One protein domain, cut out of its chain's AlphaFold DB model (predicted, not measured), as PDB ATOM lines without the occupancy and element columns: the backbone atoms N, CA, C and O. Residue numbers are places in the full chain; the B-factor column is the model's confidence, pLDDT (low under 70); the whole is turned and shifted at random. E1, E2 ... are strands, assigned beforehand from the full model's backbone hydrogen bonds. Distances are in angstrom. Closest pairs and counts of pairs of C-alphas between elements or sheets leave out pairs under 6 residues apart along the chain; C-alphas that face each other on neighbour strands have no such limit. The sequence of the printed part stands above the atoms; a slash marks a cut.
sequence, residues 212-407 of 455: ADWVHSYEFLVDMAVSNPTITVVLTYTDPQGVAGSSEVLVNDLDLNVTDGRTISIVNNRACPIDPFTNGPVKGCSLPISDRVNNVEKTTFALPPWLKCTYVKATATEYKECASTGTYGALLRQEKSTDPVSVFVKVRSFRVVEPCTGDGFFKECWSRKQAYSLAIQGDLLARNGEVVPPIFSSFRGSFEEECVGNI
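This is residues 212 to 407 of the 455 residues of a protein of Hemiselmis andersenii (UniProt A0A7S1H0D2). Little regular structure is named, mostly a sandwich: sheet E3-E7-E1-E11 faces sheet E4-E2-E10, with hairpin E5-E6 beyond one end and small hairpin E8-E9 beyond the other. The 196 printed residues include eleven named strands, E1 to E11 along the chain, 77 residues, and no named helix: all strand, antiparallel. The whole is loose, radius of gyration of the C-alphas 20.7 A, spanning 72 by 44 by 33 A.

E1, residues 214 to 222, neighbours E7, 341 to 351, with N 218 and O 345 at 2.8 A, and E11, 391 to 396, with N 217 and O 393 at 2.9 A. E3, 253 to 259, neighbours E7, with N 257 and O 346 at 2.9 A. E2, 230 to 236, neighbours E4, 296 to 302, with N 233 and O 299 at 2.8 A, and E10, 370 to 378. Hairpins are E5, 307 to 313, with E6, 329 to 336, and E8, 356 to 358, with E9, 363 to 365.

E1 begins at C-alpha 214 (254.864, 260.012, 208.493); E7 is 30.9 A long; E11 ends at C-alpha 396 (254.445, 259.860, 212.878).

The printed part has no cut. Links E2-E3, E3-E4, E5-E6 and E10-E11 are long. 75 residues have pLDDT under 70, among them 308 to 333.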
ATOM      1  N   ALA A 212     251.947 255.402 205.359       87.44
ATOM      2  CA  ALA A 212     251.277 256.686 205.539       87.44
ATOM      3  C   ALA A 212     251.483 257.280 206.948       87.44
ATOM      4  O   ALA A 212     251.936 256.609 207.880       87.44
ATOM      5  N   ASP A 213     251.098 258.548 207.085       86.31
ATOM      6  CA  ASP A 213     251.090 259.355 208.307       86.31
ATOM      7  C   ASP A 213     252.473 259.625 208.913       86.31
ATOM      8  O   ASP A 213     252.588 259.925 210.100       86.31
ATOM      9  N   TRP A 214     253.531 259.548 208.108       89.06
ATOM     10  CA  TRP A 214     254.864 260.012 208.493       89.06
ATOM     11  C   TRP A 214     255.153 261.391 207.932       89.06
ATOM     12  O   TRP A 214     254.822 261.683 206.782       89.06
ATOM     13  N   VAL A 215     255.838 262.197 208.736       90.38
ATOM     14  CA  VAL A 215     256.299 263.538 208.397       90.38
ATOM     15  C   VAL A 215     257.821 263.567 208.440       90.38
ATOM     16  O   VAL A 215     258.438 263.115 209.404       90.38
ATOM     17  N   HIS A 216     258.421 264.117 207.392       94.62
ATOM     18  CA  HIS A 216     259.811 264.555 207.354       94.62
ATOM     19  C   HIS A 216     259.827 266.084 207.434       94.62
ATOM     20  O   HIS A 216     259.283 266.740 206.546       94.62
ATOM     21  N   SER A 217     260.431 266.642 208.483       93.75
ATOM     22  CA  SER A 217     260.488 268.083 208.758       93.75
ATOM     23  C   SER A 217     261.919 268.590 208.586       93.75
ATOM     24  O   SER A 217     262.866 267.972 209.077       93.75
ATOM     25  N   TYR A 218     262.077 269.695 207.861       96.31
ATOM     26  CA  TYR A 218     263.342 270.391 207.644       96.31
ATOM     27  C   TYR A 218     263.198 271.828 208.146       96.31
ATOM     28  O   TYR A 218     262.470 272.624 207.553       96.31
ATOM     29  N   GLU A 219     263.886 272.159 209.233       95.62
ATOM     30  CA  GLU A 219     263.898 273.503 209.805       95.62
ATOM     31  C   GLU A 219     265.005 274.340 209.160       95.62
ATOM     32  O   GLU A 219     266.192 274.049 209.317       95.62
ATOM     33  N   PHE A 220     264.615 275.397 208.451       95.25
ATOM     34  CA  PHE A 220     265.512 276.391 207.874       95.25
ATOM     35  C   PHE A 220     265.499 277.668 208.699       95.25
ATOM     36  O   PHE A 220     264.447 278.130 209.124       95.25
ATOM     37  N   LEU A 221     266.663 278.295 208.835       94.06
ATOM     38  CA  LEU A 221     266.747 279.676 209.291       94.06
ATOM     39  C   LEU A 221     266.629 280.601 208.080       94.06
ATOM     40  O   LEU A 221     267.352 280.418 207.101       94.06
ATOM     41  N   VAL A 222     265.746 281.593 208.149       92.19
ATOM     42  CA  VAL A 222     265.552 282.625 207.119       92.19
ATOM     43  C   VAL A 222     266.151 283.947 207.592       92.19
ATOM     44  O   VAL A 222     266.012 284.330 208.754       92.19
ATOM     45  N   ASP A 223     266.844 284.634 206.690       90.75
ATOM     46  CA  ASP A 223     267.478 285.928 206.906       90.75
ATOM     47  C   ASP A 223     266.444 287.064 206.851       90.75
ATOM     48  O   ASP A 223     265.978 287.479 205.789       90.75
ATOM     49  N   MET A 224     266.094 287.592 208.026       89.19
ATOM     50  CA  MET A 224     265.108 288.668 208.163       89.19
ATOM     51  C   MET A 224     265.691 290.070 207.931       89.19
ATOM     52  O   MET A 224     264.949 291.059 207.981       89.19
ATOM     53  N   ALA A 225     266.998 290.187 207.656       87.75
ATOM     54  CA  ALA A 225     267.606 291.455 207.261       87.75
ATOM     55  C   ALA A 225     267.123 291.916 205.873       87.75
ATOM     56  O   ALA A 225     267.126 293.115 205.584       87.75
ATOM     57  N   VAL A 226     266.645 290.988 205.038       84.88
ATOM     58  CA  VAL A 226     266.069 291.281 203.721       84.88
ATOM     59  C   VAL A 226     264.661 291.889 203.862       84.88
ATOM     60  O   VAL A 226     263.897 291.614 204.796       84.88
ATOM     61  N   SER A 227     264.296 292.794 202.954       82.44
ATOM     62  CA  SER A 227     262.929 293.313 202.847       82.44
ATOM     63  C   SER A 227     262.013 292.270 202.205       82.44
ATOM     64  O   SER A 227     262.280 291.867 201.080       82.44
ATOM     65  N   ASN A 228     260.920 291.905 202.883       82.75
ATOM     66  CA  ASN A 228     259.936 290.909 202.432       82.75
ATOM     67  C   ASN A 228     260.570 289.553 202.077       82.75
ATOM     68  O   ASN A 228     260.489 289.141 200.920       82.75
ATOM     69  N   PRO A 229     261.224 288.882 203.042       89.31
ATOM     70  CA  PRO A 229     261.918 287.639 202.758       89.31
ATOM     71  C   PRO A 229     260.945 286.569 202.267       89.31
ATOM     72  O   PRO A 229     259.832 286.428 202.779       89.31
ATOM     73  N   THR A 230     261.371 285.810 201.264       89.19
ATOM     74  CA  THR A 230     260.567 284.743 200.662       89.19
ATOM     75  C   THR A 230     261.351 283.445 200.591       89.19
ATOM     76  O   THR A 230     262.572 283.435 200.442       89.19
ATOM     77  N   ILE A 231     260.632 282.330 200.673       91.19
ATOM     78  CA  ILE A 231     261.150 280.991 200.421       91.19
ATOM     79  C   ILE A 231     260.220 280.286 199.439       91.19
ATOM     80  O   ILE A 231     259.020 280.169 199.656       91.19
ATOM     81  N   THR A 232     260.769 279.829 198.325       93.00
ATOM     82  CA  THR A 232     260.086 278.956 197.379       93.00
ATOM     83  C   THR A 232     260.556 277.533 197.610       93.00
ATOM     84  O   THR A 232     261.754 277.264 197.609       93.00
ATOM     85  N   VAL A 233     259.611 276.621 197.795       95.25
ATOM     86  CA  VAL A 233     259.860 275.203 198.022       95.25
ATOM     87  C   VAL A 233     259.143 274.407 196.952       95.25
ATOM     88  O   VAL A 233     257.972 274.647 196.666       95.25
ATOM     89  N   VAL A 234     259.851 273.444 196.379       97.31
ATOM     90  CA  VAL A 234     259.319 272.496 195.411       97.31
ATOM     91  C   VAL A 234     259.537 271.084 195.927       97.31
ATOM     92  O   VAL A 234     260.676 270.686 196.159       97.31
ATOM     93  N   LEU A 235     258.456 270.323 196.035       97.81
ATOM     94  CA  LEU A 235     258.422 268.884 196.240       97.81
ATOM     95  C   LEU A 235     258.149 268.188 194.905       97.81
ATOM     96  O   LEU A 235     257.224 268.543 194.179       97.81
ATOM     97  N   THR A 236     258.931 267.160 194.591       98.25
ATOM     98  CA  THR A 236     258.632 266.244 193.483       98.25
ATOM     99  C   THR A 236     258.935 264.814 193.875       98.25
ATOM    100  O   THR A 236     259.829 264.552 194.682       98.25
ATOM    101  N   TYR A 237     258.228 263.875 193.263       97.19
ATOM    102  CA  TYR A 237     258.492 262.461 193.452       97.19
ATOM    103  C   TYR A 237     258.111 261.660 192.208       97.19
ATOM    104  O   TYR A 237     257.235 262.034 191.427       97.19
ATOM    105  N   THR A 238     258.817 260.552 191.981       94.88
ATOM    106  CA  THR A 238     258.433 259.582 190.949       94.88
ATOM    107  C   THR A 238     257.404 258.645 191.560       94.88
ATOM    108  O   THR A 238     257.763 257.735 192.304       94.88
ATOM    109  N   ASP A 239     256.137 258.935 191.289       92.62
ATOM    110  CA  ASP A 239     254.996 258.126 191.712       92.62
ATOM    111  C   ASP A 239     255.039 256.737 191.034       92.62
ATOM    112  O   ASP A 239     255.532 256.635 189.900       92.62
ATOM    113  N   PRO A 240     254.572 255.651 191.684       88.62
ATOM    114  CA  PRO A 240     254.353 254.382 191.015       88.62
ATOM    115  C   PRO A 240     253.378 254.516 189.845       88.62
ATOM    116  O   PRO A 240     252.644 255.491 189.704       88.62
ATOM    117  N   GLN A 241     253.371 253.510 188.978       85.12
ATOM    118  CA  GLN A 241     252.480 253.506 187.828       85.12
ATOM    119  C   GLN A 241     251.013 253.452 188.283       85.12
ATOM    120  O   GLN A 241     250.593 252.485 188.915       85.12
ATOM    121  N   GLY A 242     250.233 254.468 187.908       83.62
ATOM    122  CA  GLY A 242     248.781 254.458 188.054       83.62
ATOM    123  C   GLY A 242     248.095 253.451 187.124       83.62
ATOM    124  O   GLY A 242     248.659 252.997 186.126       83.62
ATOM    125  N   VAL A 243     246.844 253.113 187.435       82.12
ATOM    126  CA  VAL A 243     246.046 252.170 186.638       82.12
ATOM    127  C   VAL A 243     245.535 252.849 185.365       82.12
ATOM    128  O   VAL A 243     244.914 253.910 185.415       82.12
ATOM    129  N   ALA A 244     245.774 252.226 184.209       82.31
ATOM    130  CA  ALA A 244     245.301 252.736 182.924       82.31
ATOM    131  C   ALA A 244     243.766 252.849 182.899       82.31
ATOM    132  O   ALA A 244     243.062 251.907 183.253       82.31
ATOM    133  N   GLY A 245     243.253 254.002 182.464       78.31
ATOM    134  CA  GLY A 245     241.814 254.282 182.420       78.31
ATOM    135  C   GLY A 245     241.190 254.698 183.758       78.31
ATOM    136  O   GLY A 245     240.001 255.003 183.779       78.31
ATOM    137  N   SER A 246     241.960 254.745 184.854       80.50
ATOM    138  CA  SER A 246     241.485 255.289 186.132       80.50
ATOM    139  C   SER A 246     241.333 256.810 186.064       80.50
ATOM    140  O   SER A 246     242.171 257.503 185.484       80.50
ATOM    141  N   SER A 247     240.293 257.344 186.709       75.88
ATOM    142  CA  SER A 247     240.168 258.780 186.980       75.88
ATOM    143  C   SER A 247     241.135 259.240 188.075       75.88
ATOM    144  O   SER A 247     241.486 260.410 188.119       75.88
ATOM    145  N   GLU A 248     241.632 258.339 188.921       79.50
ATOM    146  CA  GLU A 248     242.677 258.613 189.909       79.50
ATOM    147  C   GLU A 248     243.932 257.825 189.541       79.50
ATOM    148  O   GLU A 248     243.999 256.611 189.739       79.50
ATOM    149  N   VAL A 249     244.925 258.503 188.962       86.00
ATOM    150  CA  VAL A 249     246.198 257.854 188.590       86.00
ATOM    151  C   VAL A 249     247.364 258.209 189.515       86.00
ATOM    152  O   VAL A 249     248.432 257.636 189.339       86.00
ATOM    153  N   LEU A 250     247.169 259.120 190.482       88.06
ATOM    154  CA  LEU A 250     248.144 259.366 191.549       88.06
ATOM    155  C   LEU A 250     248.054 258.215 192.559       88.06
ATOM    156  O   LEU A 250     247.012 258.035 193.191       88.06
ATOM    157  N   VAL A 251     249.113 257.427 192.708       89.81
ATOM    158  CA  VAL A 251     249.136 256.255 193.592       89.81
ATOM    159  C   VAL A 251     249.528 256.678 195.001       89.81
ATOM    160  O   VAL A 251     248.731 256.561 195.937       89.81
ATOM    161  N   ASN A 252     250.736 257.213 195.139       91.56
ATOM    162  CA  ASN A 252     251.240 257.764 196.380       91.56
ATOM    163  C   ASN A 252     250.987 259.267 196.405       91.56
ATOM    164  O   ASN A 252     251.185 259.973 195.423       91.56
ATOM    165  N   ASP A 253     250.549 259.743 197.556       91.44
ATOM    166  CA  ASP A 253     250.156 261.115 197.800       91.44
ATOM    167  C   ASP A 253     251.040 261.667 198.920       91.44
ATOM    168  O   ASP A 253     250.959 261.231 200.079       91.44
ATOM    169  N   LEU A 254     251.952 262.556 198.529       93.69
ATOM    170  CA  LEU A 254     252.813 263.291 199.442       93.69
ATOM    171  C   LEU A 254     252.395 264.757 199.465       93.69
ATOM    172  O   LEU A 254     252.423 265.401 198.422       93.69
ATOM    173  N   ASP A 255     252.142 265.271 200.664       91.12
ATOM    174  CA  ASP A 255     251.765 266.661 200.903       91.12
ATOM    175  C   ASP A 255     252.989 267.495 201.308       91.12
ATOM    176  O   ASP A 255     253.761 267.096 202.191       91.12
ATOM    177  N   LEU A 256     253.123 268.688 200.737       91.81
ATOM    178  CA  LEU A 256     254.051 269.737 201.139       91.81
ATOM    179  C   LEU A 256     253.347 270.745 202.051       91.81
ATOM    180  O   LEU A 256     252.311 271.313 201.719       91.81
ATOM    181  N   ASN A 257     253.970 271.054 203.183       87.88
ATOM    182  CA  ASN A 257     253.554 272.148 204.050       87.88
ATOM    183  C   ASN A 257     254.762 272.998 204.435       87.88
ATOM    184  O   ASN A 257     255.780 272.462 204.870       87.88
ATOM    185  N   VAL A 258     254.643 274.319 204.312       87.50
ATOM    186  CA  VAL A 258     255.688 275.266 204.711       87.50
ATOM    187  C   VAL A 258     255.104 276.263 205.700       87.50
ATOM    188  O   VAL A 258     254.085 276.891 205.431       87.50
ATOM    189  N   THR A 259     255.715 276.395 206.874       83.62
ATOM    190  CA  THR A 259     255.167 277.253 207.929       83.62
ATOM    191  C   THR A 259     256.244 277.815 208.850       83.62
ATOM    192  O   THR A 259     257.230 277.153 209.157       83.62
ATOM    193  N   ASP A 260     256.023 279.035 209.328       78.94
ATOM    194  CA  ASP A 260     256.729 279.693 210.437       78.94
ATOM    195  C   ASP A 260     255.882 279.676 211.735       78.94
ATOM    196  O   ASP A 260     256.191 280.361 212.711       78.94
ATOM    197  N   GLY A 261     254.763 278.938 211.726       73.56
ATOM    198  CA  GLY A 261     253.759 278.905 212.789       73.56
ATOM    199  C   GLY A 261     252.767 280.076 212.789       73.56
ATOM    200  O   GLY A 261     251.945 280.158 213.701       73.56
ATOM    201  N   ARG A 262     252.825 280.995 211.812       68.81
ATOM    202  CA  ARG A 262     251.971 282.201 211.743       68.81
ATOM    203  C   ARG A 262     251.334 282.424 210.381       68.81
ATOM    204  O   ARG A 262     250.190 282.860 210.300       68.81
ATOM    205  N   THR A 263     252.089 282.167 209.326       68.00
ATOM    206  CA  THR A 263     251.723 282.464 207.949       68.00
ATOM    207  C   THR A 263     251.155 281.221 207.278       68.00
ATOM    208  O   THR A 263     251.574 280.090 207.542       68.00
ATOM    209  N   ILE A 264     250.191 281.435 206.386       67.38
ATOM    210  CA  ILE A 264     249.581 280.372 205.595       67.38
ATOM    211  C   ILE A 264     250.441 280.076 204.364       67.38
ATOM    212  O   ILE A 264     250.719 280.964 203.561       67.38
ATOM    213  N   SER A 265     250.827 278.809 204.201       69.94
ATOM    214  CA  SER A 265     251.399 278.299 202.948       69.94
ATOM    215  C   SER A 265     250.353 278.334 201.838       69.94
ATOM    216  O   SER A 265     249.196 278.048 202.101       69.94
ATOM    217  N   ILE A 266     250.739 278.607 200.593       70.81
ATOM    218  CA  ILE A 266     249.880 278.421 199.406       70.81
ATOM    219  C   ILE A 266     250.564 277.398 198.504       70.81
ATOM    220  O   ILE A 266     251.683 277.650 198.062       70.81
ATOM    221  N   VAL A 267     249.929 276.261 198.230       79.81
ATOM    222  CA  VAL A 267     250.525 275.167 197.441       79.81
ATOM    223  C   VAL A 267     249.820 275.073 196.093       79.81
ATOM    224  O   VAL A 267     248.599 274.978 196.047       79.81
ATOM    225  N   ASN A 268     250.565 275.119 194.986       80.50
ATOM    226  CA  ASN A 268     250.032 275.011 193.617       80.50
ATOM    227  C   ASN A 268     248.889 276.007 193.325       80.50
ATOM    228  O   ASN A 268     247.888 275.649 192.709       80.50
ATOM    229  N   ASN A 269     249.014 277.250 193.808       70.81
ATOM    230  CA  ASN A 269     247.973 278.293 193.770       70.81
ATOM    231  C   ASN A 269     246.663 277.944 194.502       70.81
ATOM    232  O   ASN A 269     245.668 278.655 194.363       70.81
ATOM    233  N   ARG A 270     246.649 276.891 195.324       69.44
ATOM    234  CA  ARG A 270     245.562 276.600 196.260       69.44
ATOM    235  C   ARG A 270     245.887 277.255 197.596       69.44
ATOM    236  O   ARG A 270     246.941 277.007 198.179       69.44
ATOM    237  N   ALA A 271     244.981 278.103 198.069       62.91
ATOM    238  CA  ALA A 271     245.055 278.734 199.379       62.91
ATOM    239  C   ALA A 271     243.885 278.253 200.241       62.91
ATOM    240  O   ALA A 271     242.771 278.104 199.738       62.91
ATOM    241  N   CYS A 272     244.120 278.072 201.540       59.66
ATOM    242  CA  CYS A 272     243.032 278.066 202.509       59.66
ATOM    243  C   CYS A 272     242.669 279.520 202.825       59.66
ATOM    244  O   CYS A 272     243.534 280.249 203.316       59.66
ATOM    245  N   PRO A 273     241.431 279.973 202.555       55.91
ATOM    246  CA  PRO A 273     241.015 281.324 202.913       55.91
ATOM    247  C   PRO A 273     241.148 281.545 204.427       55.91
ATOM    248  O   PRO A 273     240.824 280.650 205.211       55.91
ATOM    249  N   ILE A 274     241.606 282.732 204.833       50.91
ATOM    250  CA  ILE A 274     241.598 283.170 206.236       50.91
ATOM    251  C   ILE A 274     240.242 283.796 206.525       50.91
ATOM    252  O   ILE A 274     239.773 284.646 205.768       50.91
ATOM    253  N   ASP A 275     239.620 283.391 207.624       48.84
ATOM    254  CA  ASP A 275     238.459 284.078 208.163       48.84
ATOM    255  C   ASP A 275     238.919 285.401 208.815       48.84
ATOM    256  O   ASP A 275     239.667 285.376 209.801       48.84
ATOM    257  N   PRO A 276     238.477 286.566 208.300       37.19
ATOM    258  CA  PRO A 276     238.908 287.873 208.790       37.19
ATOM    259  C   PRO A 276     238.480 288.161 210.239       37.19
ATOM    260  O   PRO A 276     239.006 289.090 210.846       37.19
ATOM    261  N   PHE A 277     237.546 287.392 210.809       40.62
ATOM    262  CA  PHE A 277     237.063 287.584 212.177       40.62
ATOM    263  C   PHE A 277     237.806 286.732 213.204       40.62
ATOM    264  O   PHE A 277     237.970 287.150 214.351       40.62
ATOM    265  N   THR A 278     238.256 285.539 212.815       57.03
ATOM    266  CA  THR A 278     238.983 284.627 213.712       57.03
ATOM    267  C   THR A 278     240.494 284.688 213.519       57.03
ATOM    268  O   THR A 278     241.232 284.199 214.375       57.03
ATOM    269  N   ASN A 279     240.954 285.315 212.429       49.19
ATOM    270  CA  ASN A 279     242.349 285.321 211.990       49.19
ATOM    271  C   ASN A 279     242.923 283.893 211.865       49.19
ATOM    272  O   ASN A 279     244.110 283.661 212.084       49.19
ATOM    273  N   GLY A 280     242.045 282.932 211.563       52.12
ATOM    274  CA  GLY A 280     242.352 281.517 211.385       52.12
ATOM    275  C   GLY A 280     241.799 280.987 210.056       52.12
ATOM    276  O   GLY A 280     241.047 281.692 209.379       52.12
ATOM    277  N   PRO A 281     242.162 279.761 209.643       56.75
ATOM    278  CA  PRO A 281     241.643 279.150 208.420       56.75
ATOM    279  C   PRO A 281     240.112 279.023 208.458       56.75
ATOM    280  O   PRO A 281     239.542 278.664 209.491       56.75
ATOM    281  N   VAL A 282     239.434 279.280 207.334       54.91
ATOM    282  CA  VAL A 282     237.981 279.068 207.216       54.91
ATOM    283  C   VAL A 282     237.634 277.606 207.528       54.91
ATOM    284  O   VAL A 282     238.264 276.670 207.034       54.91
ATOM    285  N   LYS A 283     236.584 277.406 208.335       49.25
ATOM    286  CA  LYS A 283     236.057 276.088 208.723       49.25
ATOM    287  C   LYS A 283     235.793 275.218 207.482       49.25
ATOM    288  O   LYS A 283     234.979 275.583 206.640       49.25
ATOM    289  N   GLY A 284     236.460 274.063 207.393       52.75
ATOM    290  CA  GLY A 284     236.404 273.153 206.236       52.75
ATOM    291  C   GLY A 284     237.657 273.173 205.354       52.75
ATOM    292  O   GLY A 284     237.816 272.287 204.522       52.75
ATOM    293  N   CYS A 285     238.570 274.122 205.579       55.44
ATOM    294  CA  CYS A 285     239.915 274.111 205.019       55.44
ATOM    295  C   CYS A 285     240.913 273.792 206.135       55.44
ATOM    296  O   CYS A 285     241.350 274.677 206.869       55.44
ATOM    297  N   SER A 286     241.210 272.508 206.332       52.66
ATOM    298  CA  SER A 286     242.251 272.091 207.269       52.66
ATOM    299  C   SER A 286     243.605 272.452 206.677       52.66
ATOM    300  O   SER A 286     243.923 272.004 205.577       52.66
ATOM    301  N   LEU A 287     244.399 273.246 207.397       56.34
ATOM    302  CA  LEU A 287     245.821 273.297 207.105       56.34
ATOM    303  C   LEU A 287     246.438 271.934 207.455       56.34
ATOM    304  O   LEU A 287     246.090 271.347 208.480       56.34
ATOM    305  N   PRO A 288     247.359 271.435 206.626       58.38
ATOM    306  CA  PRO A 288     247.842 272.055 205.397       58.38
ATOM    307  C   PRO A 288     246.975 271.798 204.170       58.38
ATOM    308  O   PRO A 288     246.239 270.820 204.082       58.38
ATOM    309  N   ILE A 289     247.134 272.699 203.199       67.19
ATOM    310  CA  ILE A 289     246.516 272.613 201.877       67.19
ATOM    311  C   ILE A 289     247.096 271.419 201.138       67.19
ATOM    312  O   ILE A 289     248.311 271.283 201.044       67.19
ATOM    313  N   SER A 290     246.216 270.588 200.595       74.81
ATOM    314  CA  SER A 290     246.614 269.346 199.951       74.81
ATOM    315  C   SER A 290     246.363 269.350 198.448       74.81
ATOM    316  O   SER A 290     245.285 269.749 197.983       74.81
ATOM    317  N   ASP A 291     247.326 268.839 197.684       83.00
ATOM    318  CA  ASP A 291     247.145 268.487 196.283       83.00
ATOM    319  C   ASP A 291     247.030 266.966 196.139       83.00
ATOM    320  O   ASP A 291     247.975 266.217 196.312       83.00
ATOM    321  N   ARG A 292     245.833 266.496 195.786       84.94
ATOM    322  CA  ARG A 292     245.524 265.060 195.675       84.94
ATOM    323  C   ARG A 292     245.766 264.484 194.283       84.94
ATOM    324  O   ARG A 292     245.292 263.396 193.964       84.94
ATOM    325  N   VAL A 293     246.413 265.248 193.408       86.44
ATOM    326  CA  VAL A 293     246.395 264.994 191.966       86.44
ATOM    327  C   VAL A 293     247.781 265.060 191.338       86.44
ATOM    328  O   VAL A 293     248.089 264.279 190.424       86.44
ATOM    329  N   ASN A 294     248.607 265.995 191.800       90.44
ATOM    330  CA  ASN A 294     249.927 266.258 191.255       90.44
ATOM    331  C   ASN A 294     251.015 265.588 192.100       90.44
ATOM    332  O   ASN A 294     251.098 265.777 193.305       90.44
ATOM    333  N   ASN A 295     251.955 264.908 191.442       94.38
ATOM    334  CA  ASN A 295     253.197 264.444 192.073       94.38
ATOM    335  C   ASN A 295     254.290 265.534 192.137       94.38
ATOM    336  O   ASN A 295     255.495 265.251 192.166       94.38
ATOM    337  N   VAL A 296     253.855 266.790 192.055       95.94
ATOM    338  CA  VAL A 296     254.661 268.003 192.086       95.94
ATOM    339  C   VAL A 296     253.883 269.030 192.885       95.94
ATOM    340  O   VAL A 296     252.774 269.401 192.503       95.94
ATOM    341  N   GLU A 297     254.496 269.527 193.946       93.81
ATOM    342  CA  GLU A 297     253.944 270.603 194.753       93.81
ATOM    343  C   GLU A 297     254.960 271.733 194.864       93.81
ATOM    344  O   GLU A 297     256.137 271.506 195.131       93.81
ATOM    345  N   LYS A 298     254.520 272.964 194.628       92.56
ATOM    346  CA  LYS A 298     255.319 274.178 194.745       92.56
ATOM    347  C   LYS A 298     254.577 275.169 195.620       92.56
ATOM    348  O   LYS A 298     253.394 275.435 195.415       92.56
ATOM    349  N   THR A 299     255.305 275.773 196.542       88.19
ATOM    350  CA  THR A 299     254.826 276.895 197.339       88.19
ATOM    351  C   THR A 299     255.860 278.003 197.328       88.19
ATOM    352  O   THR A 299     257.058 277.736 197.404       88.19
ATOM    353  N   THR A 300     255.402 279.244 197.219       88.25
ATOM    354  CA  THR A 300     256.207 280.421 197.536       88.25
ATOM    355  C   THR A 300     255.610 281.032 198.789       88.25
ATOM    356  O   THR A 300     254.458 281.458 198.805       88.25
ATOM    357  N   PHE A 301     256.399 281.021 199.850       84.31
ATOM    358  CA  PHE A 301     256.027 281.431 201.186       84.31
ATOM    359  C   PHE A 301     256.745 282.739 201.510       84.31
ATOM    360  O   PHE A 301     257.973 282.785 201.603       84.31
ATOM    361  N   ALA A 302     255.980 283.820 201.623       85.25
ATOM    362  CA  ALA A 302     256.494 285.118 202.031       85.25
ATOM    363  C   ALA A 302     256.393 285.246 203.547       85.25
ATOM    364  O   ALA A 302     255.328 285.010 204.113       85.25
ATOM    365  N   LEU A 303     257.481 285.645 204.200       82.56
ATOM    366  CA  LEU A 303     257.472 285.895 205.631       82.56
ATOM    367  C   LEU A 303     257.112 287.361 205.890       82.56
ATOM    368  O   LEU A 303     257.818 288.262 205.414       82.56
ATOM    369  N   PRO A 304     256.046 287.639 206.663       79.62
ATOM    370  CA  PRO A 304     255.748 288.998 207.077       79.62
ATOM    371  C   PRO A 304     256.870 289.541 207.980       79.62
ATOM    372  O   PRO A 304     257.577 288.771 208.641       79.62
ATOM    373  N   PRO A 305     257.050 290.873 208.053       75.62
ATOM    374  CA  PRO A 305     258.007 291.474 208.971       75.62
ATOM    375  C   PRO A 305     257.760 291.012 210.410       75.62
ATOM    376  O   PRO A 305     256.677 291.197 210.961       75.62
ATOM    377  N   TRP A 306     258.783 290.440 211.038       71.75
ATOM    378  CA  TRP A 306     258.722 290.089 212.451       71.75
ATOM    379  C   TRP A 306     258.964 291.341 213.290       71.75
ATOM    380  O   TRP A 306     259.873 292.111 212.985       71.75
ATOM    381  N   LEU A 307     258.175 291.570 214.340       71.31
ATOM    382  CA  LEU A 307     258.279 292.782 215.158       71.31
ATOM    383  C   LEU A 307     258.956 292.473 216.494       71.31
ATOM    384  O   LEU A 307     258.614 291.505 217.174       71.31
ATOM    385  N   LYS A 308     259.924 293.311 216.867       69.75
ATOM    386  CA  LYS A 308     260.570 293.319 218.178       69.75
ATOM    387  C   LYS A 308     259.913 294.406 219.023       69.75
ATOM    388  O   LYS A 308     260.014 295.592 218.707       69.75
ATOM    389  N   CYS A 309     259.211 293.986 220.072       65.00
ATOM    390  CA  CYS A 309     258.461 294.862 220.970       65.00
ATOM    391  C   CYS A 309     259.275 295.094 222.256       65.00
ATOM    392  O   CYS A 309     259.678 294.133 222.911       65.00
ATOM    393  N   THR A 310     259.526 296.355 222.620       66.88
ATOM    394  CA  THR A 310     260.159 296.718 223.902       66.88
ATOM    395  C   THR A 310     259.105 297.272 224.855       66.88
ATOM    396  O   THR A 310     258.398 298.221 224.510       66.88
ATOM    397  N   TYR A 311     259.014 296.700 226.055       62.22
ATOM    398  CA  TYR A 311     258.025 297.068 227.072       62.22
ATOM    399  C   TYR A 311     258.678 297.753 228.275       62.22
ATOM    400  O   TYR A 311     259.783 297.391 228.678       62.22
ATOM    401  N   VAL A 312     257.960 298.690 228.899       56.72
ATOM    402  CA  VAL A 312     258.255 299.156 230.265       56.72
ATOM    403  C   VAL A 312     257.247 298.607 231.244       56.72
ATOM    404  O   VAL A 312     256.052 298.617 230.975       56.72
ATOM    405  N   LYS A 313     257.724 298.188 232.416       51.28
ATOM    406  CA  LYS A 313     256.889 297.692 233.512       51.28
ATOM    407  C   LYS A 313     255.826 298.742 233.876       51.28
ATOM    408  O   LYS A 313     256.168 299.808 234.381       51.28
ATOM    409  N   ALA A 314     254.557 298.443 233.614       49.28
ATOM    410  CA  ALA A 314     253.429 299.334 233.879       49.28
ATOM    411  C   ALA A 314     252.169 298.519 234.198       49.28
ATOM    412  O   ALA A 314     251.974 297.420 233.683       49.28
ATOM    413  N   THR A 315     251.305 299.060 235.051       47.19
ATOM    414  CA  THR A 315     249.988 298.494 235.359       47.19
ATOM    415  C   THR A 315     248.954 299.016 234.364       47.19
ATOM    416  O   THR A 315     248.390 300.074 234.620       47.19
ATOM    417  N   ALA A 316     248.718 298.315 233.247       41.81
ATOM    418  CA  ALA A 316     247.412 298.256 232.572       41.81
ATOM    419  C   ALA A 316     247.395 297.349 231.323       41.81
ATOM    420  O   ALA A 316     248.415 297.051 230.710       41.81
ATOM    421  N   THR A 317     246.158 296.948 231.045       49.34
ATOM    422  CA  THR A 317     245.480 296.162 230.005       49.34
ATOM    423  C   THR A 317     245.779 296.546 228.537       49.34
ATOM    424  O   THR A 317     246.014 297.715 228.265       49.34
ATOM    425  N   GLU A 318     245.629 295.558 227.625       41.50
ATOM    426  CA  GLU A 318     245.681 295.589 226.126       41.50
ATOM    427  C   GLU A 318     247.080 295.438 225.468       41.50
ATOM    428  O   GLU A 318     248.058 295.942 225.998       41.50
ATOM    429  N   TYR A 319     247.332 294.750 224.336       45.22
ATOM    430  CA  TYR A 319     246.548 293.979 223.347       45.22
ATOM    431  C   TYR A 319     247.460 292.943 222.622       45.22
ATOM    432  O   TYR A 319     248.681 292.945 222.794       45.22
ATOM    433  N   LYS A 320     246.845 292.065 221.809       50.53
ATOM    434  CA  LYS A 320     247.426 291.008 220.948       50.53
ATOM    435  C   LYS A 320     248.216 291.578 219.754       50.53
ATOM    436  O   LYS A 320     247.653 292.408 219.061       50.53
ATOM    437  N   GLU A 321     249.446 291.083 219.523       48.97
ATOM    438  CA  GLU A 321     250.159 290.936 218.217       48.97
ATOM    439  C   GLU A 321     251.683 290.679 218.363       48.97
ATOM    440  O   GLU A 321     252.355 290.351 217.389       48.97
ATOM    441  N   CYS A 322     252.255 290.755 219.573       49.81
ATOM    442  CA  CYS A 322     253.679 290.455 219.803       49.81
ATOM    443  C   CYS A 322     253.907 288.996 220.254       49.81
ATOM    444  O   CYS A 322     253.112 288.429 221.008       49.81
ATOM    445  N   ALA A 323     255.025 288.396 219.829       43.06
ATOM    446  CA  ALA A 323     255.490 287.087 220.301       43.06
ATOM    447  C   ALA A 323     255.714 287.131 221.824       43.06
ATOM    448  O   ALA A 323     256.516 287.928 222.309       43.06
ATOM    449  N   SER A 324     254.974 286.333 222.590       46.34
ATOM    450  CA  SER A 324     254.926 286.433 224.047       46.34
ATOM    451  C   SER A 324     256.014 285.606 224.735       46.34
ATOM    452  O   SER A 324     256.131 284.417 224.482       46.34
ATOM    453  N   THR A 325     256.724 286.220 225.689       39.06
ATOM    454  CA  THR A 325     256.934 285.672 227.045       39.06
ATOM    455  C   THR A 325     257.455 286.776 227.971       39.06
ATOM    456  O   THR A 325     258.607 287.183 227.863       39.06
ATOM    457  N   GLY A 326     256.623 287.209 228.927       44.50
ATOM    458  CA  GLY A 326     257.092 287.810 230.180       44.50
ATOM    459  C   GLY A 326     256.888 289.318 230.361       44.50
ATOM    460  O   GLY A 326     257.617 290.136 229.815       44.50
ATOM    461  N   THR A 327     256.015 289.644 231.322       42.19
ATOM    462  CA  THR A 327     255.813 290.936 232.017       42.19
ATOM    463  C   THR A 327     254.992 292.017 231.303       42.19
ATOM    464  O   THR A 327     255.425 292.655 230.352       42.19
ATOM    465  N   TYR A 328     253.804 292.249 231.868       47.75
ATOM    466  CA  TYR A 328     252.840 293.295 231.536       47.75
ATOM    467  C   TYR A 328     253.460 294.696 231.646       47.75
ATOM    468  O   TYR A 328     254.057 295.053 232.670       47.75
ATOM    469  N   GLY A 329     253.332 295.475 230.576       53.41
ATOM    470  CA  GLY A 329     253.941 296.785 230.447       53.41
ATOM    471  C   GLY A 329     253.452 297.548 229.220       53.41
ATOM    472  O   GLY A 329     253.002 296.932 228.257       53.41
ATOM    473  N   ALA A 330     253.540 298.880 229.244       58.22
ATOM    474  CA  ALA A 330     253.188 299.713 228.096       58.22
ATOM    475  C   ALA A 330     254.226 299.524 226.975       58.22
ATOM    476  O   ALA A 330     255.435 299.515 227.239       58.22
ATOM    477  N   LEU A 331     253.760 299.357 225.732       61.91
ATOM    478  CA  LEU A 331     254.615 299.244 224.548       61.91
ATOM    479  C   LEU A 331     255.343 300.577 224.315       61.91
ATOM    480  O   LEU A 331     254.703 301.592 224.059       61.91
ATOM    481  N   LEU A 332     256.676 300.577 224.396       65.56
ATOM    482  CA  LEU A 332     257.480 301.776 224.133       65.56
ATOM    483  C   LEU A 332     257.858 301.924 222.666       65.56
ATOM    484  O   LEU A 332     257.871 303.026 222.126       65.56
ATOM    485  N   ARG A 333     258.287 300.818 222.058       66.69
ATOM    486  CA  ARG A 333     258.896 300.827 220.733       66.69
ATOM    487  C   ARG A 333     258.627 299.506 220.036       66.69
ATOM    488  O   ARG A 333     258.745 298.439 220.644       66.69
ATOM    489  N   GLN A 334     258.274 299.617 218.765       72.69
ATOM    490  CA  GLN A 334     258.042 298.507 217.860       72.69
ATOM    491  C   GLN A 334     258.954 298.706 216.652       72.69
ATOM    492  O   GLN A 334     258.906 299.741 215.991       72.69
ATOM    493  N   GLU A 335     259.822 297.734 216.402       78.00
ATOM    494  CA  GLU A 335     260.794 297.774 215.310       78.00
ATOM    495  C   GLU A 335     260.756 296.466 214.529       78.00
ATOM    496  O   GLU A 335     260.438 295.412 215.086       78.00
ATOM    497  N   LYS A 336     261.113 296.516 213.244       79.12
ATOM    498  CA  LYS A 336     261.321 295.300 212.459       79.12
ATOM    499  C   LYS A 336     262.527 294.547 213.029       79.12
ATOM    500  O   LYS A 336     263.623 295.096 213.111       79.12
ATOM    501  N   SER A 337     262.312 293.298 213.418       81.12
ATOM    502  CA  SER A 337     263.375 292.383 213.803       81.12
ATOM    503  C   SER A 337     264.153 291.934 212.573       81.12
ATOM    504  O   SER A 337     263.569 291.612 211.537       81.12
ATOM    505  N   THR A 338     265.471 291.883 212.721       86.25
ATOM    506  CA  THR A 338     266.398 291.261 211.769       86.25
ATOM    507  C   THR A 338     266.885 289.898 212.263       86.25
ATOM    508  O   THR A 338     267.713 289.275 211.604       86.25
ATOM    509  N   ASP A 339     266.414 289.451 213.432       87.88
ATOM    510  CA  ASP A 339     266.778 288.151 213.990       87.88
ATOM    511  C   ASP A 339     266.247 287.039 213.061       87.88
ATOM    512  O   ASP A 339     265.097 287.135 212.615       87.88
ATOM    513  N   PRO A 340     267.048 286.002 212.744       90.31
ATOM    514  CA  PRO A 340     266.603 284.924 211.870       90.31
ATOM    515  C   PRO A 340     265.356 284.217 212.404       90.31
ATOM    516  O   PRO A 340     265.208 284.031 213.612       90.31
ATOM    517  N   VAL A 341     264.486 283.786 211.493       88.44
ATOM    518  CA  VAL A 341     263.239 283.076 211.818       88.44
ATOM    519  C   VAL A 341     263.324 281.635 211.327       88.44
ATOM    520  O   VAL A 341     263.792 281.389 210.215       88.44
ATOM    521  N   SER A 342     262.860 280.693 212.149       90.25
ATOM    522  CA  SER A 342     262.718 279.290 211.759       90.25
ATOM    523  C   SER A 342     261.504 279.095 210.851       90.25
ATOM    524  O   SER A 342     260.388 279.488 211.193       90.25
ATOM    525  N   VAL A 343     261.722 278.447 209.710       90.94
ATOM    526  CA  VAL A 343     260.688 277.983 208.783       90.94
ATOM    527  C   VAL A 343     260.788 276.474 208.653       90.94
ATOM    528  O   VAL A 343     261.843 275.937 208.321       90.94
ATOM    529  N   PHE A 344     259.671 275.793 208.869       91.12
ATOM    530  CA  PHE A 344     259.563 274.349 208.771       91.12
ATOM    531  C   PHE A 344     259.019 273.967 207.403       91.12
ATOM    532  O   PHE A 344     257.890 274.311 207.052       91.12
ATOM    533  N   VAL A 345     259.821 273.226 206.644       93.69
ATOM    534  CA  VAL A 345     259.413 272.567 205.405       93.69
ATOM    535  C   VAL A 345     259.103 271.113 205.729       93.69
ATOM    536  O   VAL A 345     260.002 270.324 206.017       93.69
ATOM    537  N   LYS A 346     257.824 270.756 205.689       92.31
ATOM    538  CA  LYS A 346     257.320 269.431 206.046       92.31
ATOM    539  C   LYS A 346     256.822 268.708 204.807       92.31
ATOM    540  O   LYS A 346     256.027 269.254 204.048       92.31
ATOM    541  N   VAL A 347     257.247 267.462 204.644       94.06
ATOM    542  CA  VAL A 347     256.678 266.526 203.670       94.06
ATOM    543  C   VAL A 347     255.959 265.437 204.445       94.06
ATOM    544  O   VAL A 347     256.580 264.798 205.294       94.06
ATOM    545  N   ARG A 348     254.675 265.216 204.168       91.56
ATOM    546  CA  ARG A 348     253.890 264.145 204.791       91.56
ATOM    547  C   ARG A 348     253.502 263.100 203.768       91.56
ATOM    548  O   ARG A 348     253.069 263.425 202.674       91.56
ATOM    549  N   SER A 349     253.585 261.844 204.167       91.38
ATOM    550  CA  SER A 349     252.998 260.724 203.432       91.38
ATOM    551  C   SER A 349     251.506 260.622 203.741       91.38
ATOM    552  O   SER A 349     251.118 259.973 204.708       91.38
ATOM    553  N   PHE A 350     250.646 261.272 202.957       88.00
ATOM    554  CA  PHE A 350     249.196 261.127 203.130       88.00
ATOM    555  C   PHE A 350     248.732 259.728 202.740       88.00
ATOM    556  O   PHE A 350     248.027 259.062 203.494       88.00
ATOM    557  N   ARG A 351     249.193 259.259 201.582       88.50
ATOM    558  CA  ARG A 351     248.959 257.901 201.102       88.50
ATOM    559  C   ARG A 351     250.258 257.358 200.545       88.50
ATOM    560  O   ARG A 351     250.829 257.924 199.624       88.50
ATOM    561  N   VAL A 352     250.725 256.242 201.085       88.38
ATOM    562  CA  VAL A 352     251.822 255.475 200.495       88.38
ATOM    563  C   VAL A 352     251.392 254.025 200.521       88.38
ATOM    564  O   VAL A 352     251.101 253.491 201.591       88.38
ATOM    565  N   VAL A 353     251.293 253.412 199.346       80.75
ATOM    566  CA  VAL A 353     250.967 251.991 199.236       80.75
ATOM    567  C   VAL A 353     252.078 251.202 199.920       80.75
ATOM    568  O   VAL A 353     253.255 251.405 199.611       80.75
ATOM    569  N   GLU A 354     251.713 250.322 200.864       67.81
ATOM    570  CA  GLU A 354     252.701 249.453 201.501       67.81
ATOM    571  C   GLU A 354     253.359 248.623 200.391       67.81
ATOM    572  O   GLU A 354     252.659 247.936 199.643       67.81
ATOM    573  N   PRO A 355     254.694 248.659 200.262       60.91
ATOM    574  CA  PRO A 355     255.397 247.961 199.191       60.91
ATOM    575  C   PRO A 355     255.217 246.439 199.223       60.91
ATOM    576  O   PRO A 355     255.692 245.743 198.330       60.91
ATOM    577  N   CYS A 356     254.594 245.902 200.267       60.94
ATOM    578  CA  CYS A 356     254.492 244.483 200.495       60.94
ATOM    579  C   CYS A 356     253.051 243.993 200.376       60.94
ATOM    580  O   CYS A 356     252.199 244.325 201.196       60.94
ATOM    581  N   THR A 357     252.816 243.128 199.397       56.38
ATOM    582  CA  THR A 357     251.566 242.382 199.233       56.38
ATOM    583  C   THR A 357     251.775 240.945 199.699       56.38
ATOM    584  O   THR A 357     252.805 240.341 199.399       56.38
ATOM    585  N   GLY A 358     250.817 240.380 200.435       55.75
ATOM    586  CA  GLY A 358     250.874 238.972 200.821       55.75
ATOM    587  C   GLY A 358     249.518 238.390 201.196       55.75
ATOM    588  O   GLY A 358     248.653 239.091 201.715       55.75
ATOM    589  N   ASP A 359     249.357 237.095 200.949       54.31
ATOM    590  CA  ASP A 359     248.173 236.282 201.258       54.31
ATOM    591  C   ASP A 359     248.182 235.719 202.696       54.31
ATOM    592  O   ASP A 359     247.410 234.823 203.038       54.31
ATOM    593  N   GLY A 360     249.070 236.239 203.549       54.75
ATOM    594  CA  GLY A 360     249.293 235.772 204.918       54.75
ATOM    595  C   GLY A 360     250.345 234.664 205.053       54.75
ATOM    596  O   GLY A 360     250.805 234.433 206.169       54.75
ATOM    597  N   PHE A 361     250.787 234.037 203.953       52.81
ATOM    598  CA  PHE A 361     251.809 232.977 203.961       52.81
ATOM    599  C   PHE A 361     253.078 233.359 203.188       52.81
ATOM    600  O   PHE A 361     254.177 232.994 203.610       52.81
ATOM    601  N   PHE A 362     252.952 234.155 202.122       45.56
ATOM    602  CA  PHE A 362     254.080 234.724 201.384       45.56
ATOM    603  C   PHE A 362     253.928 236.245 201.277       45.56
ATOM    604  O   PHE A 362     252.922 236.745 200.780       45.56
ATOM    605  N   LYS A 363     254.922 237.001 201.764       54.59
ATOM    606  CA  LYS A 363     254.975 238.469 201.653       54.59
ATOM    607  C   LYS A 363     255.986 238.829 200.563       54.59
ATOM    608  O   LYS A 363     257.190 238.776 200.800       54.59
ATOM    609  N   GLU A 364     255.505 239.174 199.371       51.44
ATOM    610  CA  GLU A 364     256.345 239.739 198.315       51.44
ATOM    611  C   GLU A 364     256.436 241.252 198.520       51.44
ATOM    612  O   GLU A 364     255.464 241.990 198.362       51.44
ATOM    613  N   CYS A 365     257.619 241.719 198.917       56.66
ATOM    614  CA  CYS A 365     257.907 243.140 199.054       56.66
ATOM    615  C   CYS A 365     258.527 243.675 197.762       56.66
ATOM    616  O   CYS A 365     259.692 243.413 197.458       56.66
ATOM    617  N   TRP A 366     257.768 244.478 197.024       53.34
ATOM    618  CA  TRP A 366     258.276 245.292 195.931       53.34
ATOM    619  C   TRP A 366     259.115 246.424 196.525       53.34
ATOM    620  O   TRP A 366     258.658 247.207 197.340       53.34
ATOM    621  N   SER A 367     260.384 246.527 196.152       49.84
ATOM    622  CA  SER A 367     261.410 247.269 196.901       49.84
ATOM    623  C   SER A 367     261.282 248.803 196.973       49.84
ATOM    624  O   SER A 367     262.256 249.464 197.336       49.84
ATOM    625  N   ARG A 368     260.176 249.427 196.556       62.59
ATOM    626  CA  ARG A 368     260.163 250.875 196.299       62.59
ATOM    627  C   ARG A 368     259.377 251.639 197.349       62.59
ATOM    628  O   ARG A 368     258.201 251.931 197.184       62.59
ATOM    629  N   LYS A 369     260.098 252.007 198.409       82.38
ATOM    630  CA  LYS A 369     259.752 253.153 199.255       82.38
ATOM    631  C   LYS A 369     259.535 254.391 198.374       82.38
ATOM    632  O   LYS A 369     260.209 254.547 197.351       82.38
ATOM    633  N   GLN A 370     258.632 255.280 198.773       91.50
ATOM    634  CA  GLN A 370     258.379 256.525 198.063       91.50
ATOM    635  C   GLN A 370     259.460 257.562 198.386       91.50
ATOM    636  O   GLN A 370     259.321 258.364 199.311       91.50
ATOM    637  N   ALA A 371     260.540 257.538 197.605       94.31
ATOM    638  CA  ALA A 371     261.545 258.596 197.550       94.31
ATOM    639  C   ALA A 371     260.944 259.916 197.035       94.31
ATOM    640  O   ALA A 371     259.967 259.917 196.277       94.31
ATOM    641  N   TYR A 372     261.556 261.038 197.410       97.62
ATOM    642  CA  TYR A 372     261.152 262.371 196.966       97.62
ATOM    643  C   TYR A 372     262.355 263.312 196.893       97.62
ATOM    644  O   TYR A 372     263.437 263.027 197.411       97.62
ATOM    645  N   SER A 373     262.176 264.461 196.256       98.56
ATOM    646  CA  SER A 373     263.197 265.498 196.200       98.56
ATOM    647  C   SER A 373     262.617 266.858 196.544       98.56
ATOM    648  O   SER A 373     261.488 267.168 196.157       98.56
ATOM    649  N   LEU A 374     263.411 267.662 197.252       98.38
ATOM    650  CA  LEU A 374     263.108 269.054 197.562       98.38
ATOM    651  C   LEU A 374     264.096 269.976 196.854       98.38
ATOM    652  O   LEU A 374     265.305 269.734 196.880       98.38
ATOM    653  N   ALA A 375     263.579 271.052 196.271       97.62
ATOM    654  CA  ALA A 375     264.368 272.188 195.826       97.62
ATOM    655  C   ALA A 375     263.841 273.455 196.493       97.62
ATOM    656  O   ALA A 375     262.657 273.769 196.397       97.62
ATOM    657  N   ILE A 376     264.722 274.146 197.208       95.88
ATOM    658  CA  ILE A 376     264.374 275.264 198.078       95.88
ATOM    659  C   ILE A 376     265.215 276.459 197.663       95.88
ATOM    660  O   ILE A 376     266.429 276.337 197.539       95.88
ATOM    661  N   GLN A 377     264.579 277.603 197.448       93.31
ATOM    662  CA  GLN A 377     265.232 278.856 197.085       93.31
ATOM    663  C   GLN A 377     264.689 280.000 197.915       93.31
ATOM    664  O   GLN A 377     263.487 280.062 198.141       93.31
ATOM    665  N   GLY A 378     265.536 280.946 198.296       90.94
ATOM    666  CA  GLY A 378     265.066 282.188 198.893       90.94
ATOM    667  C   GLY A 378     266.095 282.841 199.790       90.94
ATOM    668  O   GLY A 378     267.300 282.615 199.651       90.94
ATOM    669  N   ASP A 379     265.602 283.610 200.751       91.69
ATOM    670  CA  ASP A 379     266.406 284.351 201.724       91.69
ATOM    671  C   ASP A 379     266.878 283.450 202.878       91.69
ATOM    672  O   ASP A 379     266.794 283.798 204.050       91.69
ATOM    673  N   LEU A 380     267.362 282.247 202.562       92.75
ATOM    674  CA  LEU A 380     267.880 281.295 203.548       92.75
ATOM    675  C   LEU A 380     269.107 281.880 204.248       92.75
ATOM    676  O   LEU A 380     269.976 282.440 203.587       92.75
ATOM    677  N   LEU A 381     269.247 281.715 205.559       92.25
ATOM    678  CA  LEU A 381     270.433 282.141 206.294       92.25
ATOM    679  C   LEU A 381     271.672 281.391 205.778       92.25
ATOM    680  O   LEU A 381     271.665 280.169 205.633       92.25
ATOM    681  N   ALA A 382     272.757 282.121 205.533       89.06
ATOM    682  CA  ALA A 382     274.035 281.568 205.102       89.06
ATOM    683  C   ALA A 382     275.170 282.058 205.996       89.06
ATOM    684  O   ALA A 382     275.122 283.159 206.546       89.06
ATOM    685  N   ARG A 383     276.223 281.251 206.099       87.19
ATOM    686  CA  ARG A 383     277.484 281.612 206.750       87.19
ATOM    687  C   ARG A 383     278.612 281.348 205.767       87.19
ATOM    688  O   ARG A 383     278.673 280.280 205.176       87.19
ATOM    689  N   ASN A 384     279.491 282.331 205.578       82.44
ATOM    690  CA  ASN A 384     280.605 282.247 204.624       82.44
ATOM    691  C   ASN A 384     280.170 281.887 203.186       82.44
ATOM    692  O   ASN A 384     280.883 281.186 202.480       82.44
ATOM    693  N   GLY A 385     278.991 282.356 202.761       77.31
ATOM    694  CA  GLY A 385     278.451 282.102 201.421       77.31
ATOM    695  C   GLY A 385     277.688 280.782 201.261       77.31
ATOM    696  O   GLY A 385     276.987 280.627 200.267       77.31
ATOM    697  N   GLU A 386     277.734 279.876 202.240       82.06
ATOM    698  CA  GLU A 386     277.004 278.602 202.206       82.06
ATOM    699  C   GLU A 386     275.733 278.660 203.062       82.06
ATOM    700  O   GLU A 386     275.746 279.171 204.185       82.06
ATOM    701  N   VAL A 387     274.626 278.124 202.537       89.69
ATOM    702  CA  VAL A 387     273.360 277.993 203.276       89.69
ATOM    703  C   VAL A 387     273.588 277.162 204.533       89.69
ATOM    704  O   VAL A 387     274.167 276.079 204.467       89.69
ATOM    705  N   VAL A 388     273.107 277.656 205.677       91.81
ATOM    706  CA  VAL A 388     273.132 276.892 206.926       91.81
ATOM    707  C   VAL A 388     272.286 275.628 206.726       91.81
ATOM    708  O   VAL A 388     271.108 275.755 206.385       91.81
ATOM    709  N   PRO A 389     272.852 274.418 206.908       92.31
ATOM    710  CA  PRO A 389     272.099 273.184 206.726       92.31
ATOM    711  C   PRO A 389     270.860 273.145 207.632       92.31
ATOM    712  O   PRO A 389     270.959 273.551 208.793       92.31
ATOM    713  N   PRO A 390     269.713 272.647 207.138       96.19
ATOM    714  CA  PRO A 390     268.512 272.559 207.950       96.19
ATOM    715  C   PRO A 390     268.634 271.482 209.027       96.19
ATOM    716  O   PRO A 390     269.333 270.478 208.848       96.19
ATOM    717  N   ILE A 391     267.890 271.652 210.119       95.88
ATOM    718  CA  ILE A 391     267.718 270.598 211.123       95.88
ATOM    719  C   ILE A 391     266.629 269.649 210.623       95.88
ATOM    720  O   ILE A 391     265.530 270.078 210.281       95.88
ATOM    721  N   PHE A 392     266.947 268.358 210.552       95.25
ATOM    722  CA  PHE A 392     266.015 267.327 210.100       95.25
ATOM    723  C   PHE A 392     265.391 266.588 211.284       95.25
ATOM    724  O   PHE A 392     266.105 266.141 212.184       95.25
ATOM    725  N   SER A 393     264.076 266.386 211.238       92.56
ATOM    726  CA  SER A 393     263.349 265.493 212.139       92.56
ATOM    727  C   SER A 393     262.363 264.617 211.355       92.56
ATOM    728  O   SER A 393     261.918 264.963 210.257       92.56
ATOM    729  N   SER A 394     262.025 263.453 211.911       90.75
ATOM    730  CA  SER A 394     260.988 262.577 211.361       90.75
ATOM    731  C   SER A 394     260.105 262.035 212.472       90.75
ATOM    732  O   SER A 394     260.624 261.546 213.477       90.75
ATOM    733  N   PHE A 395     258.794 262.065 212.278       88.06
ATOM    734  CA  PHE A 395     257.827 261.586 213.260       88.06
ATOM    735  C   PHE A 395     256.565 261.071 212.573       88.06
ATOM    736  O   PHE A 395     256.309 261.355 211.401       88.06
ATOM    737  N   ARG A 396     255.773 260.292 213.309       84.25
ATOM    738  CA  ARG A 396     254.445 259.860 212.878       84.25
ATOM    739  C   ARG A 396     253.414 260.853 213.403       84.25
ATOM    740  O   ARG A 396     253.463 261.165 214.589       84.25
ATOM    741  N   GLY A 397     252.511 261.326 212.549       70.44
ATOM    742  CA  GLY A 397     251.476 262.267 212.962       70.44
ATOM    743  C   GLY A 397     250.860 263.120 211.855       70.44
ATOM    744  O   GLY A 397     251.118 262.957 210.655       70.44
ATOM    745  N   SER A 398     250.007 264.052 212.275       63.62
ATOM    746  CA  SER A 398     249.565 265.159 211.422       63.62
ATOM    747  C   SER A 398     250.651 266.240 211.351       63.62
ATOM    748  O   SER A 398     251.592 266.270 212.144       63.62
ATOM    749  N   PHE A 399     250.530 267.169 210.404       53.16
ATOM    750  CA  PHE A 399     251.448 268.308 210.307       53.16
ATOM    751  C   PHE A 399     251.440 269.231 211.539       53.16
ATOM    752  O   PHE A 399     252.390 269.998 211.726       53.16
ATOM    753  N   GLU A 400     250.384 269.145 212.355       50.72
ATOM    754  CA  GLU A 400     250.169 269.906 213.588       50.72
ATOM    755  C   GLU A 400     250.844 269.265 214.815       50.72
ATOM    756  O   GLU A 400     251.028 269.938 215.823       50.72
ATOM    757  N   GLU A 401     251.266 267.995 214.747       45.78
ATOM    758  CA  GLU A 401     251.862 267.264 215.883       45.78
ATOM    759  C   GLU A 401     253.367 267.540 216.085       45.78
ATOM    760  O   GLU A 401     254.092 266.723 216.650       45.78
ATOM    761  N   GLU A 402     253.850 268.721 215.685       39.31
ATOM    762  CA  GLU A 402     255.171 269.200 216.100       39.31
ATOM    763  C   GLU A 402     255.002 270.142 217.299       39.31
ATOM    764  O   GLU A 402     254.413 271.220 217.206       39.31
ATOM    765  N   CYS A 403     255.480 269.685 218.458       35.12
ATOM    766  CA  CYS A 403     255.433 270.409 219.718       35.12
ATOM    767  C   CYS A 403     256.130 271.769 219.594       35.12
ATOM    768  O   CYS A 403     257.354 271.859 219.517       35.12
ATOM    769  N   VAL A 404     255.352 272.846 219.651       32.59
ATOM    770  CA  VAL A 404     255.878 274.197 219.858       32.59
ATOM    771  C   VAL A 404     256.306 274.311 221.330       32.59
ATOM    772  O   VAL A 404     255.504 274.675 222.187       32.59
ATOM    773  N   GLY A 405     257.552 273.944 221.657       32.81
ATOM    774  CA  GLY A 405     258.127 274.135 222.998       32.81
ATOM    775  C   GLY A 405     259.174 273.101 223.432       32.81
ATOM    776  O   GLY A 405     259.277 272.025 222.857       32.81
ATOM    777  N   ASN A 406     259.957 273.468 224.459       29.91
ATOM    778  CA  ASN A 406     261.108 272.746 225.029       29.91
ATOM    779  C   ASN A 406     261.022 271.205 224.959       29.91
ATOM    780  O   ASN A 406     260.088 270.594 225.479       29.91
ATOM    781  N   ILE A 407     262.097 270.611 224.428       35.19
ATOM    782  CA  ILE A 407     262.351 269.178 224.166       35.19
ATOM    783  C   ILE A 407     261.938 268.239 225.320       35.19
ATOM    784  O   ILE A 407     261.596 267.081 225.093       35.19
TER     785      ILE A 407